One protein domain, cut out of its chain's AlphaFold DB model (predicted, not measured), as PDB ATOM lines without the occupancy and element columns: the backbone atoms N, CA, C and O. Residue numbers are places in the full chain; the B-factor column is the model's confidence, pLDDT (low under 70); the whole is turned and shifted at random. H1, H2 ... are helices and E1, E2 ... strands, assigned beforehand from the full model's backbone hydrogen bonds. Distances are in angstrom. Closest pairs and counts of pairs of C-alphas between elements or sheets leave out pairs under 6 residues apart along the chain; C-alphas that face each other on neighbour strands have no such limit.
ATOM      1  N   PHE A  29      29.039  11.138 -27.575       91.69
ATOM      2  CA  PHE A  29      29.199  12.236 -26.646       91.69
ATOM      3  C   PHE A  29      29.201  13.555 -27.418       91.69
ATOM      4  O   PHE A  29      30.023  13.768 -28.314       91.69
ATOM      5  N   SER A  30      28.291  14.456 -27.063       91.38
ATOM      6  CA  SER A  30      28.173  15.765 -27.703       91.38
ATOM      7  C   SER A  30      29.059  16.799 -27.023       91.38
ATOM      8  O   SER A  30      28.994  16.994 -25.812       91.38
ATOM      9  N   ASP A  31      29.854  17.512 -27.817       89.75
ATOM     10  CA  ASP A  31      30.643  18.646 -27.345       89.75
ATOM     11  C   ASP A  31      29.723  19.774 -26.836       89.75
ATOM     12  O   ASP A  31      28.969  20.341 -27.634       89.75
ATOM     13  N   PRO A  32      29.801  20.169 -25.549       90.94
ATOM     14  CA  PRO A  32      28.936  21.199 -24.972       90.94
ATOM     15  C   PRO A  32      28.997  22.545 -25.700       90.94
ATOM     16  O   PRO A  32      28.030  23.303 -25.698       90.94
ATOM     17  N   ALA A  33      30.134  22.873 -26.319       87.12
ATOM     18  CA  ALA A  33      30.331  24.177 -26.932       87.12
ATOM     19  C   ALA A  33      29.869  24.243 -28.396       87.12
ATOM     20  O   ALA A  33      29.579  25.342 -28.874       87.12
ATOM     21  N   THR A  34      29.800  23.133 -29.129       90.19
ATOM     22  CA  THR A  34      29.380  23.138 -30.549       90.19
ATOM     23  C   THR A  34      28.191  22.237 -30.845       90.19
ATOM     24  O   THR A  34      27.671  22.291 -31.956       90.19
ATOM     25  N   SER A  35      27.772  21.425 -29.873       91.50
ATOM     26  CA  SER A  35      26.764  20.373 -30.021       91.50
ATOM     27  C   SER A  35      27.116  19.338 -31.099       91.50
ATOM     28  O   SER A  35      26.246  18.611 -31.568       91.50
ATOM     29  N   ILE A  36      28.393  19.256 -31.495       91.50
ATOM     30  CA  ILE A  36      28.904  18.237 -32.414       91.50
ATOM     31  C   ILE A  36      29.059  16.925 -31.645       91.50
ATOM     32  O   ILE A  36      29.745  16.883 -30.623       91.50
ATOM     33  N   ALA A  37      28.444  15.860 -32.157       93.31
ATOM     34  CA  ALA A  37      28.523  14.522 -31.588       93.31
ATOM     35  C   ALA A  37      29.807  13.796 -32.020       93.31
ATOM     36  O   ALA A  37      30.176  13.772 -33.198       93.31
ATOM     37  N   PHE A  38      30.471  13.174 -31.052       94.56
ATOM     38  CA  PHE A  38      31.649  12.334 -31.229       94.56
ATOM     39  C   PHE A  38      31.334  10.928 -30.715       94.56
ATOM     40  O   PHE A  38      30.864  10.814 -29.588       94.56
ATOM     41  N   PRO A  39      31.596   9.850 -31.468       95.19
ATOM     42  CA  PRO A  39      31.377   8.499 -30.956       95.19
ATOM     43  C   PRO A  39      32.309   8.226 -29.772       95.19
ATOM     44  O   PRO A  39      33.449   8.698 -29.771       95.19
ATOM     45  N   THR A  40      31.838   7.494 -28.761       93.25
ATOM     46  CA  THR A  40      32.615   7.124 -27.563       93.25
ATOM     47  C   THR A  40      33.707   6.117 -27.893       93.25
ATOM     48  O   THR A  40      34.768   6.119 -27.268       93.25
ATOM     49  N   THR A  41      33.484   5.297 -28.918       92.19
ATOM     50  CA  THR A  41      34.466   4.363 -29.461       92.19
ATOM     51  C   THR A  41      34.677   4.628 -30.944       92.19
ATOM     52  O   THR A  41      33.749   4.956 -31.676       92.19
ATOM     53  N   LEU A  42      35.922   4.537 -31.403       91.06
ATOM     54  CA  LEU A  42      36.286   4.815 -32.784       91.06
ATOM     55  C   LEU A  42      37.067   3.640 -33.364       91.06
ATOM     56  O   LEU A  42      38.132   3.269 -32.864       91.06
ATOM     57  N   ARG A  43      36.551   3.089 -34.465       89.44
ATOM     58  CA  ARG A  43      37.246   2.109 -35.303       89.44
ATOM     59  C   ARG A  43      37.642   2.760 -36.619       89.44
ATOM     60  O   ARG A  43      36.797   3.285 -37.337       89.44
ATOM     61  N   ILE A  44      38.936   2.735 -36.931       88.75
ATOM     62  CA  ILE A  44      39.463   3.352 -38.150       88.75
ATOM     63  C   ILE A  44      39.594   2.281 -39.236       88.75
ATOM     64  O   ILE A  44      40.366   1.333 -39.052       88.75
ATOM     65  N   PRO A  45      38.903   2.431 -40.382       84.62
ATOM     66  CA  PRO A  45      39.066   1.513 -41.498       84.62
ATOM     67  C   PRO A  45      40.499   1.625 -42.019       84.62
ATOM     68  O   PRO A  45      40.945   2.678 -42.475       84.62
ATOM     69  N   SER A  46      41.250   0.536 -41.920       83.00
ATOM     70  CA  SER A  46      42.656   0.490 -42.307       83.00
ATOM     71  C   SER A  46      43.007  -0.895 -42.837       83.00
ATOM     72  O   SER A  46      42.379  -1.892 -42.490       83.00
ATOM     73  N   LYS A  47      44.005  -0.956 -43.727       84.00
ATOM     74  CA  LYS A  47      44.487  -2.225 -44.307       84.00
ATOM     75  C   LYS A  47      45.248  -3.087 -43.293       84.00
ATOM     76  O   LYS A  47      45.482  -4.263 -43.541       84.00
ATOM     77  N   THR A  48      45.655  -2.489 -42.180       83.50
ATOM     78  CA  THR A  48      46.376  -3.115 -41.071       83.50
ATOM     79  C   THR A  48      45.476  -3.127 -39.844       83.50
ATOM     80  O   THR A  48      44.801  -2.128 -39.625       83.50
ATOM     81  N   PRO A  49      45.471  -4.178 -39.012       80.50
ATOM     82  CA  PRO A  49      44.646  -4.193 -37.809       80.50
ATOM     83  C   PRO A  49      45.067  -3.054 -36.866       80.50
ATOM     84  O   PRO A  49      46.181  -3.053 -36.344       80.50
ATOM     85  N   LEU A  50      44.183  -2.071 -36.681       85.69
ATOM     86  CA  LEU A  50      44.325  -1.007 -35.687       85.69
ATOM     87  C   LEU A  50      43.466  -1.325 -34.455       85.69
ATOM     88  O   LEU A  50      42.407  -1.944 -34.600       85.69
ATOM     89  N   PRO A  51      43.892  -0.902 -33.250       87.94
ATOM     90  CA  PRO A  51      43.097  -1.073 -32.042       87.94
ATOM     91  C   PRO A  51      41.808  -0.245 -32.104       87.94
ATOM     92  O   PRO A  51      41.656   0.668 -32.921       87.94
ATOM     93  N   THR A  52      40.864  -0.568 -31.221       90.44
ATOM     94  CA  THR A  52      39.693   0.288 -31.003       90.44
ATOM     95  C   THR A  52      40.100   1.428 -30.078       90.44
ATOM     96  O   THR A  52      40.719   1.189 -29.044       90.44
ATOM     97  N   PHE A  53      39.761   2.661 -30.446       93.00
ATOM     98  CA  PHE A  53      40.122   3.833 -29.659       93.00
ATOM     99  C   PHE A  53      38.934   4.322 -28.830       93.00
ATOM    100  O   PHE A  53      37.817   4.396 -29.340       93.00
ATOM    101  N   THR A  54      39.181   4.712 -27.582       93.56
ATOM    102  CA  THR A  54      38.163   5.258 -26.672       93.56
ATOM    103  C   THR A  54      38.279   6.775 -26.606       93.56
ATOM    104  O   THR A  54      39.389   7.310 -26.545       93.56
ATOM    105  N   LEU A  55      37.145   7.476 -26.622       93.69
ATOM    106  CA  LEU A  55      37.075   8.925 -26.467       93.69
ATOM    107  C   LEU A  55      37.517   9.318 -25.052       93.69
ATOM    108  O   LEU A  55      36.907   8.922 -24.064       93.69
ATOM    109  N   ILE A  56      38.574  10.119 -24.969       92.44
ATOM    110  CA  ILE A  56      39.131  10.631 -23.712       92.44
ATOM    111  C   ILE A  56      38.545  12.003 -23.383       92.44
ATOM    112  O   ILE A  56      38.299  12.321 -22.224       92.44
ATOM    113  N   GLY A  57      38.322  12.830 -24.405       91.69
ATOM    114  CA  GLY A  57      37.758  14.157 -24.221       91.69
ATOM    115  C   GLY A  57      37.477  14.872 -25.531       91.69
ATOM    116  O   GLY A  57      38.014  14.523 -26.584       91.69
ATOM    117  N   VAL A  58      36.638  15.899 -25.443       94.06
ATOM    118  CA  VAL A  58      36.306  16.795 -26.552       94.06
ATOM    119  C   VAL A  58      36.652  18.232 -26.188       94.06
ATOM    120  O   VAL A  58      36.666  18.603 -25.014       94.06
ATOM    121  N   GLY A  59      36.932  19.055 -27.190       92.62
ATOM    122  CA  GLY A  59      37.206  20.468 -26.971       92.62
ATOM    123  C   GLY A  59      37.099  21.301 -28.236       92.62
ATOM    124  O   GLY A  59      37.295  20.817 -29.348       92.62
ATOM    125  N   VAL A  60      36.830  22.592 -28.062       91.56
ATOM    126  CA  VAL A  60      36.679  23.537 -29.171       91.56
ATOM    127  C   VAL A  60      37.883  24.440 -29.267       91.56
ATOM    128  O   VAL A  60      38.306  25.051 -28.286       91.56
ATOM    129  N   ARG A  61      38.389  24.609 -30.487       86.75
ATOM    130  CA  ARG A  61      39.358  25.658 -30.770       86.75
ATOM    131  C   ARG A  61      38.649  26.955 -31.134       86.75
ATOM    132  O   ARG A  61      37.907  27.013 -32.117       86.75
ATOM    133  N   THR A  62      38.956  28.010 -30.390       85.69
ATOM    134  CA  THR A  62      38.547  29.385 -30.688       85.69
ATOM    135  C   THR A  62      39.723  30.216 -31.207       85.69
ATOM    136  O   THR A  62      40.887  29.927 -30.911       85.69
ATOM    137  N   VAL A  63      39.430  31.237 -32.018       80.69
ATOM    138  CA  VAL A  63      40.403  32.277 -32.405       80.69
ATOM    139  C   VAL A  63      40.229  33.530 -31.548       80.69
ATOM    140  O   VAL A  63      39.109  33.961 -31.270       80.69
ATOM    141  N   SER A  64      41.361  34.101 -31.127       58.34
ATOM    142  CA  SER A  64      41.490  34.978 -29.956       58.34
ATOM    143  C   SER A  64      40.822  36.350 -30.075       58.34
ATOM    144  O   SER A  64      40.527  36.953 -29.054       58.34
ATOM    145  N   PHE A  65      40.580  36.851 -31.288       57.00
ATOM    146  CA  PHE A  65      40.111  38.231 -31.471       57.00
ATOM    147  C   PHE A  65      38.585  38.387 -31.379       57.00
ATOM    148  O   PHE A  65      38.094  39.432 -30.974       57.00
ATOM    149  N   LEU A  66      37.823  37.349 -31.733       69.31
ATOM    150  CA  LEU A  66      36.357  37.426 -31.823       69.31
ATOM    151  C   LEU A  66      35.650  36.222 -31.173       69.31
ATOM    152  O   LEU A  66      34.448  36.038 -31.345       69.31
ATOM    153  N   GLY A  67      36.400  35.347 -30.488       73.25
ATOM    154  CA  GLY A  67      35.862  34.132 -29.861       73.25
ATOM    155  C   GLY A  67      35.267  33.126 -30.853       73.25
ATOM    156  O   GLY A  67      34.501  32.245 -30.464       73.25
ATOM    157  N   ILE A  68      35.591  33.244 -32.145       81.81
ATOM    158  CA  ILE A  68      35.005  32.398 -33.186       81.81
ATOM    159  C   ILE A  68      35.493  30.960 -33.000       81.81
ATOM    160  O   ILE A  68      36.693  30.689 -33.028       81.81
ATOM    161  N   LYS A  69      34.539  30.037 -32.851       88.12
ATOM    162  CA  LYS A  69      34.756  28.585 -32.837       88.12
ATOM    163  C   LYS A  69      35.101  28.130 -34.255       88.12
ATOM    164  O   LYS A  69      34.292  28.339 -35.160       88.12
ATOM    165  N   VAL A  70      36.285  27.548 -34.443       85.44
ATOM    166  CA  VAL A  70      36.813  27.158 -35.767       85.44
ATOM    167  C   VAL A  70      36.613  25.669 -36.044       85.44
ATOM    168  O   VAL A  70      36.235  25.284 -37.149       85.44
ATOM    169  N   TYR A  71      36.872  24.830 -35.044       89.31
ATOM    170  CA  TYR A  71      36.645  23.390 -35.108       89.31
ATOM    171  C   TYR A  71      36.461  22.821 -33.699       89.31
ATOM    172  O   TYR A  71      36.993  23.373 -32.729       89.31
ATOM    173  N   SER A  72      35.735  21.710 -33.608       92.88
ATOM    174  CA  SER A  72      35.712  20.844 -32.429       92.88
ATOM    175  C   SER A  72      36.654  19.658 -32.648       92.88
ATOM    176  O   SER A  72      36.837  19.199 -33.780       92.88
ATOM    177  N   VAL A  73      37.309  19.198 -31.588       93.81
ATOM    178  CA  VAL A  73      38.269  18.094 -31.606       93.81
ATOM    179  C   VAL A  73      37.848  17.045 -30.595       93.81
ATOM    180  O   VAL A  73      37.678  17.370 -29.426       93.81
ATOM    181  N   GLY A  74      37.768  15.794 -31.035       95.25
ATOM    182  CA  GLY A  74      37.731  14.624 -30.162       95.25
ATOM    183  C   GLY A  74      39.123  14.005 -30.053       95.25
ATOM    184  O   GLY A  74      39.768  13.749 -31.075       95.25
ATOM    185  N   PHE A  75      39.589  13.779 -28.828       95.12
ATOM    186  CA  PHE A  75      40.833  13.078 -28.532       95.12
ATOM    187  C   PHE A  75      40.530  11.645 -28.106       95.12
ATOM    188  O   PHE A  75      39.801  11.414 -27.144       95.12
ATOM    189  N   TYR A  76      41.104  10.699 -28.837       94.62
ATOM    190  CA  TYR A  76      40.894   9.271 -28.679       94.62
ATOM    191  C   TYR A  76      42.219   8.569 -28.409       94.62
ATOM    192  O   TYR A  76      43.244   8.951 -28.981       94.62
ATOM    193  N   ALA A  77      42.204   7.514 -27.601       92.38
ATOM    194  CA  ALA A  77      43.399   6.724 -27.338       92.38
ATOM    195  C   ALA A  77      43.101   5.238 -27.132       92.38
ATOM    196  O   ALA A  77      41.987   4.854 -26.776       92.38
ATOM    197  N   ASP A  78      44.118   4.409 -27.361       91.38
ATOM    198  CA  ASP A  78      44.072   2.979 -27.071       91.38
ATOM    199  C   ASP A  78      44.364   2.717 -25.586       91.38
ATOM    200  O   ASP A  78      45.518   2.656 -25.150       91.38
ATOM    201  N   LEU A  79      43.289   2.534 -24.820       86.50
ATOM    202  CA  LEU A  79      43.341   2.203 -23.396       86.50
ATOM    203  C   LEU A  79      43.580   0.714 -23.122       86.50
ATOM    204  O   LEU A  79      43.777   0.330 -21.972       86.50
ATOM    205  N   THR A  80      43.543  -0.128 -24.155       83.81
ATOM    206  CA  THR A  80      43.706  -1.585 -24.029       83.81
ATOM    207  C   THR A  80      45.149  -2.039 -24.219       83.81
ATOM    208  O   THR A  80      45.464  -3.213 -24.019       83.81
ATOM    209  N   SER A  81      46.041  -1.118 -24.587       79.25
ATOM    210  CA  SER A  81      47.435  -1.435 -24.860       79.25
ATOM    211  C   SER A  81      48.190  -1.894 -23.596       79.25
ATOM    212  O   SER A  81      48.193  -1.199 -22.578       79.25
ATOM    213  N   PRO A  82      48.910  -3.035 -23.644       74.88
ATOM    214  CA  PRO A  82      49.649  -3.560 -22.488       74.88
ATOM    215  C   PRO A  82      50.846  -2.684 -22.082       74.88
ATOM    216  O   PRO A  82      51.340  -2.790 -20.964       74.88
ATOM    217  N   ASN A  83      51.303  -1.795 -22.971       72.00
ATOM    218  CA  ASN A  83      52.394  -0.850 -22.712       72.00
ATOM    219  C   ASN A  83      51.936   0.404 -21.946       72.00
ATOM    220  O   ASN A  83      52.763   1.229 -21.552       72.00
ATOM    221  N   LEU A  84      50.629   0.568 -21.725       77.81
ATOM    222  CA  LEU A  84      50.062   1.739 -21.070       77.81
ATOM    223  C   LEU A  84      49.970   1.523 -19.556       77.81
ATOM    224  O   LEU A  84      48.931   1.163 -19.009       77.81
ATOM    225  N   THR A  85      51.072   1.775 -18.852       78.25
ATOM    226  CA  THR A  85      51.078   1.802 -17.380       78.25
ATOM    227  C   THR A  85      50.875   3.235 -16.896       78.25
ATOM    228  O   THR A  85      51.829   4.000 -16.787       78.25
ATOM    229  N   ILE A  86      49.623   3.613 -16.627       79.56
ATOM    230  CA  ILE A  86      49.291   4.937 -16.082       79.56
ATOM    231  C   ILE A  86      49.229   4.851 -14.548       79.56
ATOM    232  O   ILE A  86      48.384   4.125 -14.013       79.56
ATOM    233  N   PRO A  87      50.061   5.608 -13.806       81.12
ATOM    234  CA  PRO A  87      49.964   5.662 -12.353       81.12
ATOM    235  C   PRO A  87      48.614   6.261 -11.936       81.12
ATOM    236  O   PRO A  87      48.234   7.348 -12.374       81.12
ATOM    237  N   LYS A  88      47.877   5.582 -11.050       80.31
ATOM    238  CA  LYS A  88      46.563   6.072 -10.586       80.31
ATOM    239  C   LYS A  88      46.668   7.421  -9.858       80.31
ATOM    240  O   LYS A  88      45.764   8.247  -9.993       80.31
ATOM    241  N   SER A  89      47.786   7.651  -9.165       86.69
ATOM    242  CA  SER A  89      48.109   8.873  -8.417       86.69
ATOM    243  C   SER A  89      48.621  10.040  -9.271       86.69
ATOM    244  O   SER A  89      48.809  11.119  -8.723       86.69
ATOM    245  N   ALA A  90      48.864   9.844 -10.572       83.31
ATOM    246  CA  ALA A  90      49.387  10.893 -11.448       83.31
ATOM    247  C   ALA A  90      48.363  12.018 -11.689       83.31
ATOM    248  O   ALA A  90      47.142  11.780 -11.687       83.31
ATOM    249  N   SER A  91      48.866  13.230 -11.934       91.69
ATOM    250  CA  SER A  91      48.041  14.378 -12.333       91.69
ATOM    251  C   SER A  91      47.372  14.139 -13.699       91.69
ATOM    252  O   SER A  91      47.845  13.307 -14.481       91.69
ATOM    253  N   PRO A  92      46.253  14.814 -14.026       86.81
ATOM    254  CA  PRO A  92      45.636  14.708 -15.350       86.81
ATOM    255  C   PRO A  92      46.619  14.987 -16.497       86.81
ATOM    256  O   PRO A  92      46.602  14.287 -17.509       86.81
ATOM    257  N   GLU A  93      47.510  15.959 -16.320       87.00
ATOM    258  CA  GLU A  93      48.526  16.349 -17.296       87.00
ATOM    259  C   GLU A  93      49.557  15.236 -17.509       87.00
ATOM    260  O   GLU A  93      49.836  14.867 -18.651       87.00
ATOM    261  N   GLU A  94      50.062  14.639 -16.426       87.38
ATOM    262  CA  GLU A  94      50.979  13.494 -16.482       87.38
ATOM    263  C   GLU A  94      50.317  12.278 -17.137       87.38
ATOM    264  O   GLU A  94      50.933  11.584 -17.946       87.38
ATOM    265  N   LYS A  95      49.037  12.026 -16.837       87.00
ATOM    266  CA  LYS A  95      48.266  10.937 -17.456       87.00
ATOM    267  C   LYS A  95      48.159  11.123 -18.969       87.00
ATOM    268  O   LYS A  95      48.362  10.162 -19.712       87.00
ATOM    269  N   ILE A  96      47.884  12.346 -19.428       88.12
ATOM    270  CA  ILE A  96      47.846  12.679 -20.859       88.12
ATOM    271  C   ILE A  96      49.236  12.532 -21.479       88.12
ATOM    272  O   ILE A  96      49.359  11.973 -22.568       88.12
ATOM    273  N   GLU A  97      50.291  12.984 -20.801       87.94
ATOM    274  CA  GLU A  97      51.659  12.837 -21.295       87.94
ATOM    275  C   GLU A  97      52.053  11.363 -21.462       87.94
ATOM    276  O   GLU A  97      52.571  10.982 -22.514       87.94
ATOM    277  N   HIS A  98      51.740  10.512 -20.482       86.25
ATOM    278  CA  HIS A  98      51.955   9.068 -20.579       86.25
ATOM    279  C   HIS A  98      51.188   8.442 -21.744       86.25
ATOM    280  O   HIS A  98      51.740   7.608 -22.464       86.25
ATOM    281  N   LEU A  99      49.943   8.867 -21.962       88.06
ATOM    282  CA  LEU A  99      49.110   8.381 -23.056       88.06
ATOM    283  C   LEU A  99      49.684   8.762 -24.424       88.06
ATOM    284  O   LEU A  99      49.788   7.916 -25.306       88.06
ATOM    285  N   VAL A 100      50.120  10.014 -24.582       88.94
ATOM    286  CA  VAL A 100      50.691  10.524 -25.838       88.94
ATOM    287  C   VAL A 100      52.066   9.917 -26.131       88.94
ATOM    288  O   VAL A 100      52.409   9.727 -27.296       88.94
ATOM    289  N   ARG A 101      52.869   9.616 -25.102       87.00
ATOM    290  CA  ARG A 101      54.217   9.049 -25.277       87.00
ATOM    291  C   ARG A 101      54.224   7.541 -25.512       87.00
ATOM    292  O   ARG A 101      55.065   7.072 -26.273       87.00
ATOM    293  N   ASN A 102      53.323   6.801 -24.863       85.94
ATOM    294  CA  ASN A 102      53.377   5.335 -24.817       85.94
ATOM    295  C   ASN A 102      52.186   4.643 -25.502       85.94
ATOM    296  O   ASN A 102      52.221   3.427 -25.681       85.94
ATOM    297  N   GLY A 103      51.139   5.388 -25.868       85.50
ATOM    298  CA  GLY A 103      49.910   4.857 -26.455       85.50
ATOM    299  C   GLY A 103      49.656   5.346 -27.880       85.50
ATOM    300  O   GLY A 103      50.114   6.410 -28.304       85.50
ATOM    301  N   ALA A 104      48.872   4.573 -28.631       89.06
ATOM    302  CA  ALA A 104      48.345   5.017 -29.914       89.06
ATOM    303  C   ALA A 104      47.193   6.009 -29.681       89.06
ATOM    304  O   ALA A 104      46.246   5.715 -28.950       89.06
ATOM    305  N   CYS A 105      47.274   7.177 -30.318       91.94
ATOM    306  CA  CYS A 105      46.309   8.261 -30.154       91.94
ATOM    307  C   CYS A 105      45.746   8.715 -31.502       91.94
ATOM    308  O   CYS A 105      46.446   8.721 -32.515       91.94
ATOM    309  N   VAL A 106      44.491   9.161 -31.498       93.31
ATOM    310  CA  VAL A 106      43.780   9.674 -32.671       93.31
ATOM    311  C   VAL A 106      43.119  11.004 -32.323       93.31
ATOM    312  O   VAL A 106      42.499  11.162 -31.274       93.31
ATOM    313  N   LEU A 107      43.231  11.970 -33.233       93.25
ATOM    314  CA  LEU A 107      42.525  13.247 -33.154       93.25
ATOM    315  C   LEU A 107      41.493  13.320 -34.279       93.25
ATOM    316  O   LEU A 107      41.853  13.284 -35.456       93.25
ATOM    317  N   ARG A 108      40.215  13.463 -33.922       92.38
ATOM    318  CA  ARG A 108      39.125  13.711 -34.874       92.38
ATOM    319  C   ARG A 108      38.796  15.194 -34.869       92.38
ATOM    320  O   ARG A 108      38.297  15.701 -33.871       92.38
ATOM    321  N   ILE A 109      39.063  15.882 -35.974       90.88
ATOM    322  CA  ILE A 109      38.802  17.320 -36.120       90.88
ATOM    323  C   ILE A 109      37.550  17.508 -36.973       90.88
ATOM    324  O   ILE A 109      37.513  17.054 -38.116       90.88
ATOM    325  N   VAL A 110      36.546  18.199 -36.435       90.81
ATOM    326  CA  VAL A 110      35.299  18.528 -37.135       90.81
ATOM    327  C   VAL A 110      35.186  20.052 -37.257       90.81
ATOM    328  O   VAL A 110      35.053  20.737 -36.238       90.81
ATOM    329  N   PRO A 111      35.278  20.623 -38.471       89.81
ATOM    330  CA  PRO A 111      35.154  22.064 -38.660       89.81
ATOM    331  C   PRO A 111      33.722  22.523 -38.355       89.81
ATOM    332  O   PRO A 111      32.756  21.909 -38.792       89.81
ATOM    333  N   THR A 112      33.579  23.629 -37.626       87.31
ATOM    334  CA  THR A 112      32.267  24.207 -37.259       87.31
ATOM    335  C   THR A 112      31.728  25.163 -38.324       87.31
ATOM    336  O   THR A 112      30.600  25.639 -38.225       87.31
ATOM    337  N   ARG A 113      32.551  25.496 -39.325       79.62
ATOM    338  CA  ARG A 113      32.232  26.370 -40.460       79.62
ATOM    339  C   ARG A 113      32.976  25.894 -41.704       79.62
ATOM    340  O   ARG A 113      33.977  25.185 -41.599       79.62
ATOM    341  N   SER A 114      32.527  26.339 -42.877       75.19
ATOM    342  CA  SER A 114      33.210  26.102 -44.151       75.19
ATOM    343  C   SER A 114      34.634  26.665 -44.099       75.19
ATOM    344  O   SER A 114      34.854  27.869 -44.235       75.19
ATOM    345  N   THR A 115      35.609  25.792 -43.871       73.31
ATOM    346  CA  THR A 115      37.035  26.119 -43.877       73.31
ATOM    347  C   THR A 115      37.721  25.202 -44.877       73.31
ATOM    348  O   THR A 115      37.438  24.008 -44.943       73.31
ATOM    349  N   SER A 116      38.600  25.756 -45.710       78.94
ATOM    350  CA  SER A 116      39.326  24.944 -46.689       78.94
ATOM    351  C   SER A 116      40.406  24.114 -45.994       78.94
ATOM    352  O   SER A 116      41.099  24.635 -45.113       78.94
ATOM    353  N   TYR A 117      40.656  22.904 -46.490       80.38
ATOM    354  CA  TYR A 117      41.756  22.047 -46.041       80.38
ATOM    355  C   TYR A 117      43.112  22.777 -45.975       80.38
ATOM    356  O   TYR A 117      43.824  22.642 -44.983       80.38
ATOM    357  N   SER A 118      43.442  23.604 -46.976       84.31
ATOM    358  CA  SER A 118      44.704  24.361 -47.021       84.31
ATOM    359  C   SER A 118      44.903  25.246 -45.788       84.31
ATOM    360  O   SER A 118      45.947  25.177 -45.150       84.31
ATOM    361  N   HIS A 119      43.883  26.008 -45.385       79.44
ATOM    362  CA  HIS A 119      43.950  26.857 -44.192       79.44
ATOM    363  C   HIS A 119      44.206  26.057 -42.903       79.44
ATOM    364  O   HIS A 119      45.032  26.465 -42.082       79.44
ATOM    365  N   LEU A 120      43.541  24.909 -42.733       80.25
ATOM    366  CA  LEU A 120      43.738  24.040 -41.566       80.25
ATOM    367  C   LEU A 120      45.133  23.403 -41.566       80.25
ATOM    368  O   LEU A 120      45.835  23.452 -40.551       80.25
ATOM    369  N   ARG A 121      45.562  22.862 -42.713       85.00
ATOM    370  CA  ARG A 121      46.891  22.268 -42.897       85.00
ATOM    371  C   ARG A 121      47.985  23.276 -42.588       85.00
ATOM    372  O   ARG A 121      48.895  22.972 -41.826       85.00
ATOM    373  N   ASP A 122      47.897  24.471 -43.151       86.62
ATOM    374  CA  ASP A 122      48.945  25.469 -43.000       86.62
ATOM    375  C   ASP A 122      49.044  25.954 -41.546       86.62
ATOM    376  O   ASP A 122      50.144  26.143 -41.026       86.62
ATOM    377  N   GLY A 123      47.908  26.103 -40.853       84.50
ATOM    378  CA  GLY A 123      47.880  26.377 -39.414       84.50
ATOM    379  C   GLY A 123      48.561  25.278 -38.593       84.50
ATOM    380  O   GLY A 123      49.388  25.575 -37.729       84.50
ATOM    381  N   PHE A 124      48.270  24.012 -38.903       85.75
ATOM    382  CA  PHE A 124      48.893  22.855 -38.258       85.75
ATOM    383  C   PHE A 124      50.407  22.790 -38.511       85.75
ATOM    384  O   PHE A 124      51.190  22.687 -37.566       85.75
ATOM    385  N   VAL A 125      50.838  22.918 -39.770       91.00
ATOM    386  CA  VAL A 125      52.255  22.878 -40.162       91.00
ATOM    387  C   VAL A 125      53.036  24.004 -39.487       91.00
ATOM    388  O   VAL A 125      54.103  23.752 -38.928       91.00
ATOM    389  N   ARG A 126      52.492  25.227 -39.464       90.38
ATOM    390  CA  ARG A 126      53.116  26.359 -38.762       90.38
ATOM    391  C   ARG A 126      53.273  26.088 -37.265       90.38
ATOM    392  O   ARG A 126      54.345  26.340 -36.716       90.38
ATOM    393  N   ALA A 127      52.249  25.537 -36.609       87.94
ATOM    394  CA  ALA A 127      52.315  25.197 -35.187       87.94
ATOM    395  C   ALA A 127      53.374  24.118 -34.893       87.94
ATOM    396  O   ALA A 127      54.151  24.257 -33.947       87.94
ATOM    397  N   MET A 128      53.456  23.080 -35.730       90.00
ATOM    398  CA  MET A 128      54.474  22.031 -35.616       90.00
ATOM    399  C   MET A 128      55.886  22.584 -35.810       90.00
ATOM    400  O   MET A 128      56.769  22.325 -34.995       90.00
ATOM    401  N   GLN A 129      56.099  23.400 -36.843       91.56
ATOM    402  CA  GLN A 129      57.393  24.032 -37.101       91.56
ATOM    403  C   GLN A 129      57.833  24.929 -35.941       91.56
ATOM    404  O   GLN A 129      58.993  24.866 -35.532       91.56
ATOM    405  N   ALA A 130      56.917  25.720 -35.374       88.81
ATOM    406  CA  ALA A 130      57.201  26.555 -34.210       88.81
ATOM    407  C   ALA A 130      57.625  25.709 -32.997       88.81
ATOM    408  O   ALA A 130      58.645  25.998 -32.372       88.81
ATOM    409  N   ARG A 131      56.912  24.608 -32.712       86.75
ATOM    410  CA  ARG A 131      57.272  23.680 -31.625       86.75
ATOM    411  C   ARG A 131      58.624  23.006 -31.857       86.75
ATOM    412  O   ARG A 131      59.451  22.990 -30.953       86.75
ATOM    413  N   MET A 132      58.910  22.546 -33.076       87.38
ATOM    414  CA  MET A 132      60.221  21.974 -33.416       87.38
ATOM    415  C   MET A 132      61.366  22.975 -33.218       87.38
ATOM    416  O   MET A 132      62.463  22.596 -32.809       87.38
ATOM    417  N   GLN A 133      61.139  24.259 -33.515       84.25
ATOM    418  CA  GLN A 133      62.128  25.306 -33.262       84.25
ATOM    419  C   GLN A 133      62.342  25.547 -31.765       84.25
ATOM    420  O   GLN A 133      63.484  25.761 -31.363       84.25
ATOM    421  N   LEU A 134      61.286  25.486 -30.948       83.81
ATOM    422  CA  LEU A 134      61.399  25.592 -29.490       83.81
ATOM    423  C   LEU A 134      62.207  24.429 -28.906       83.81
ATOM    424  O   LEU A 134      63.172  24.692 -28.197       83.81
ATOM    425  N   CYS A 135      61.930  23.180 -29.302       78.31
ATOM    426  CA  CYS A 135      62.720  22.019 -28.869       78.31
ATOM    427  C   CYS A 135      64.207  22.164 -29.235       78.31
ATOM    428  O   CYS A 135      65.088  21.886 -28.426       78.31
ATOM    429  N   ARG A 136      64.505  22.680 -30.438       74.06
ATOM    430  CA  ARG A 136      65.888  22.959 -30.870       74.06
ATOM    431  C   ARG A 136      66.570  24.050 -30.047       74.06
ATOM    432  O   ARG A 136      67.781  23.987 -29.871       74.06
ATOM    433  N   LYS A 137      65.820  25.059 -29.594       75.00
ATOM    434  CA  LYS A 137      66.338  26.151 -28.756       75.00
ATOM    435  C   LYS A 137      66.525  25.724 -27.300       75.00
ATOM    436  O   LYS A 137      67.472  26.182 -26.677       75.00
ATOM    437  N   GLN A 138      65.653  24.858 -26.782       73.94
ATOM    438  CA  GLN A 138      65.722  24.339 -25.412       73.94
ATOM    439  C   GLN A 138      66.767  23.231 -25.217       73.94
ATOM    440  O   GLN A 138      67.072  22.900 -24.080       73.94
ATOM    441  N   GLY A 139      67.361  22.699 -26.292       58.12
ATOM    442  CA  GLY A 139      68.465  21.740 -26.187       58.12
ATOM    443  C   GLY A 139      68.056  20.371 -25.639       58.12
ATOM    444  O   GLY A 139      68.921  19.639 -25.169       58.12
TER     445      GLY A 139
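What this domain is: This is residues 29 to 139 of the 421 residues of a protein of Grifola frondosa (UniProt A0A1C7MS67). A twisted sheet of three strands forms the body, and the long helix H2 leaves it as an arm whose residues 121 to 138, with residue 139, stick out free. Short H1 sits at the end of the sheet where E3 ends and E4 begins, while little E1 runs over one face of the sheet near residues 55 and 74. The 111 printed residues hold four named strands and two named helices in the order E1 E2 E3 H1 E4 H2; the sheet's order is E2 E3 E4, antiparallel, and the class is mixed, helices and strands. The whole is only just loose, close to compact, with a radius of gyration of the C-alphas of 16.1 A and spans of 42 by 40 by 34 A.

How they stand to each other: Residues 29 to 30 pair antiparallel with residues 37 to 38 of E1, residues 37 to 39. E1 pairs with no named strand. Its closest C-alphas to E2, residues 53 to 63, are those of Pro 39 and Leu 55, 7.3 A apart. Residues 41 to 42 also pair antiparallel with residues 53 to 54 of E2, which bends by 61 degrees at residue 56. E2 and E3, residues 68 to 77, form a hairpin, antiparallel at 162 degrees, with N 59 and O 73 at 2.9 A and N 73 and O 59 at 2.8 A. The closest C-alphas of E1 and E3 are those of Phe 38 and Gly 74, 6.6 A apart. H1, residues 92 to 102, only grazes the sheet with its residues 96 to 100; its closest C-alpha pair with E3 is Leu 99 and Ala 77, 7.3 A. E4, residues 105 to 111, is antiparallel to E3 at 157 degrees, with N 74 and O 108 at 2.9 A, and is only just apart from E1, closest 8.4 A. H2, residues 117 to 138, only grazes the sheet with its residues 117 to 120 and is apart from H1. In H1 and H2 every O i to N i+4 pair is within hydrogen-bond range.

Where its parts are: E1 begins at C-alpha 37, (28.523, 14.522, -31.588). E2 is 28.6 A long, E3 27.6 A, H1 15.4 A and E4 19.7 A. H2 runs 31.7 A from C-alpha 117 at (41.756, 22.047, -46.041) to C-alpha 138 at (65.722, 24.339, -25.412).

The domain as a whole: The two C-alphas farthest apart are those of Leu 66 and Pro 82, 44.1 A. The printed part has no cut. The links E1 to E2 and E3 to H1 are long, with 13 and 14 residues. Mean pLDDT of the printed part is 85.9; residues 64 to 66 and residue 139 are under 70.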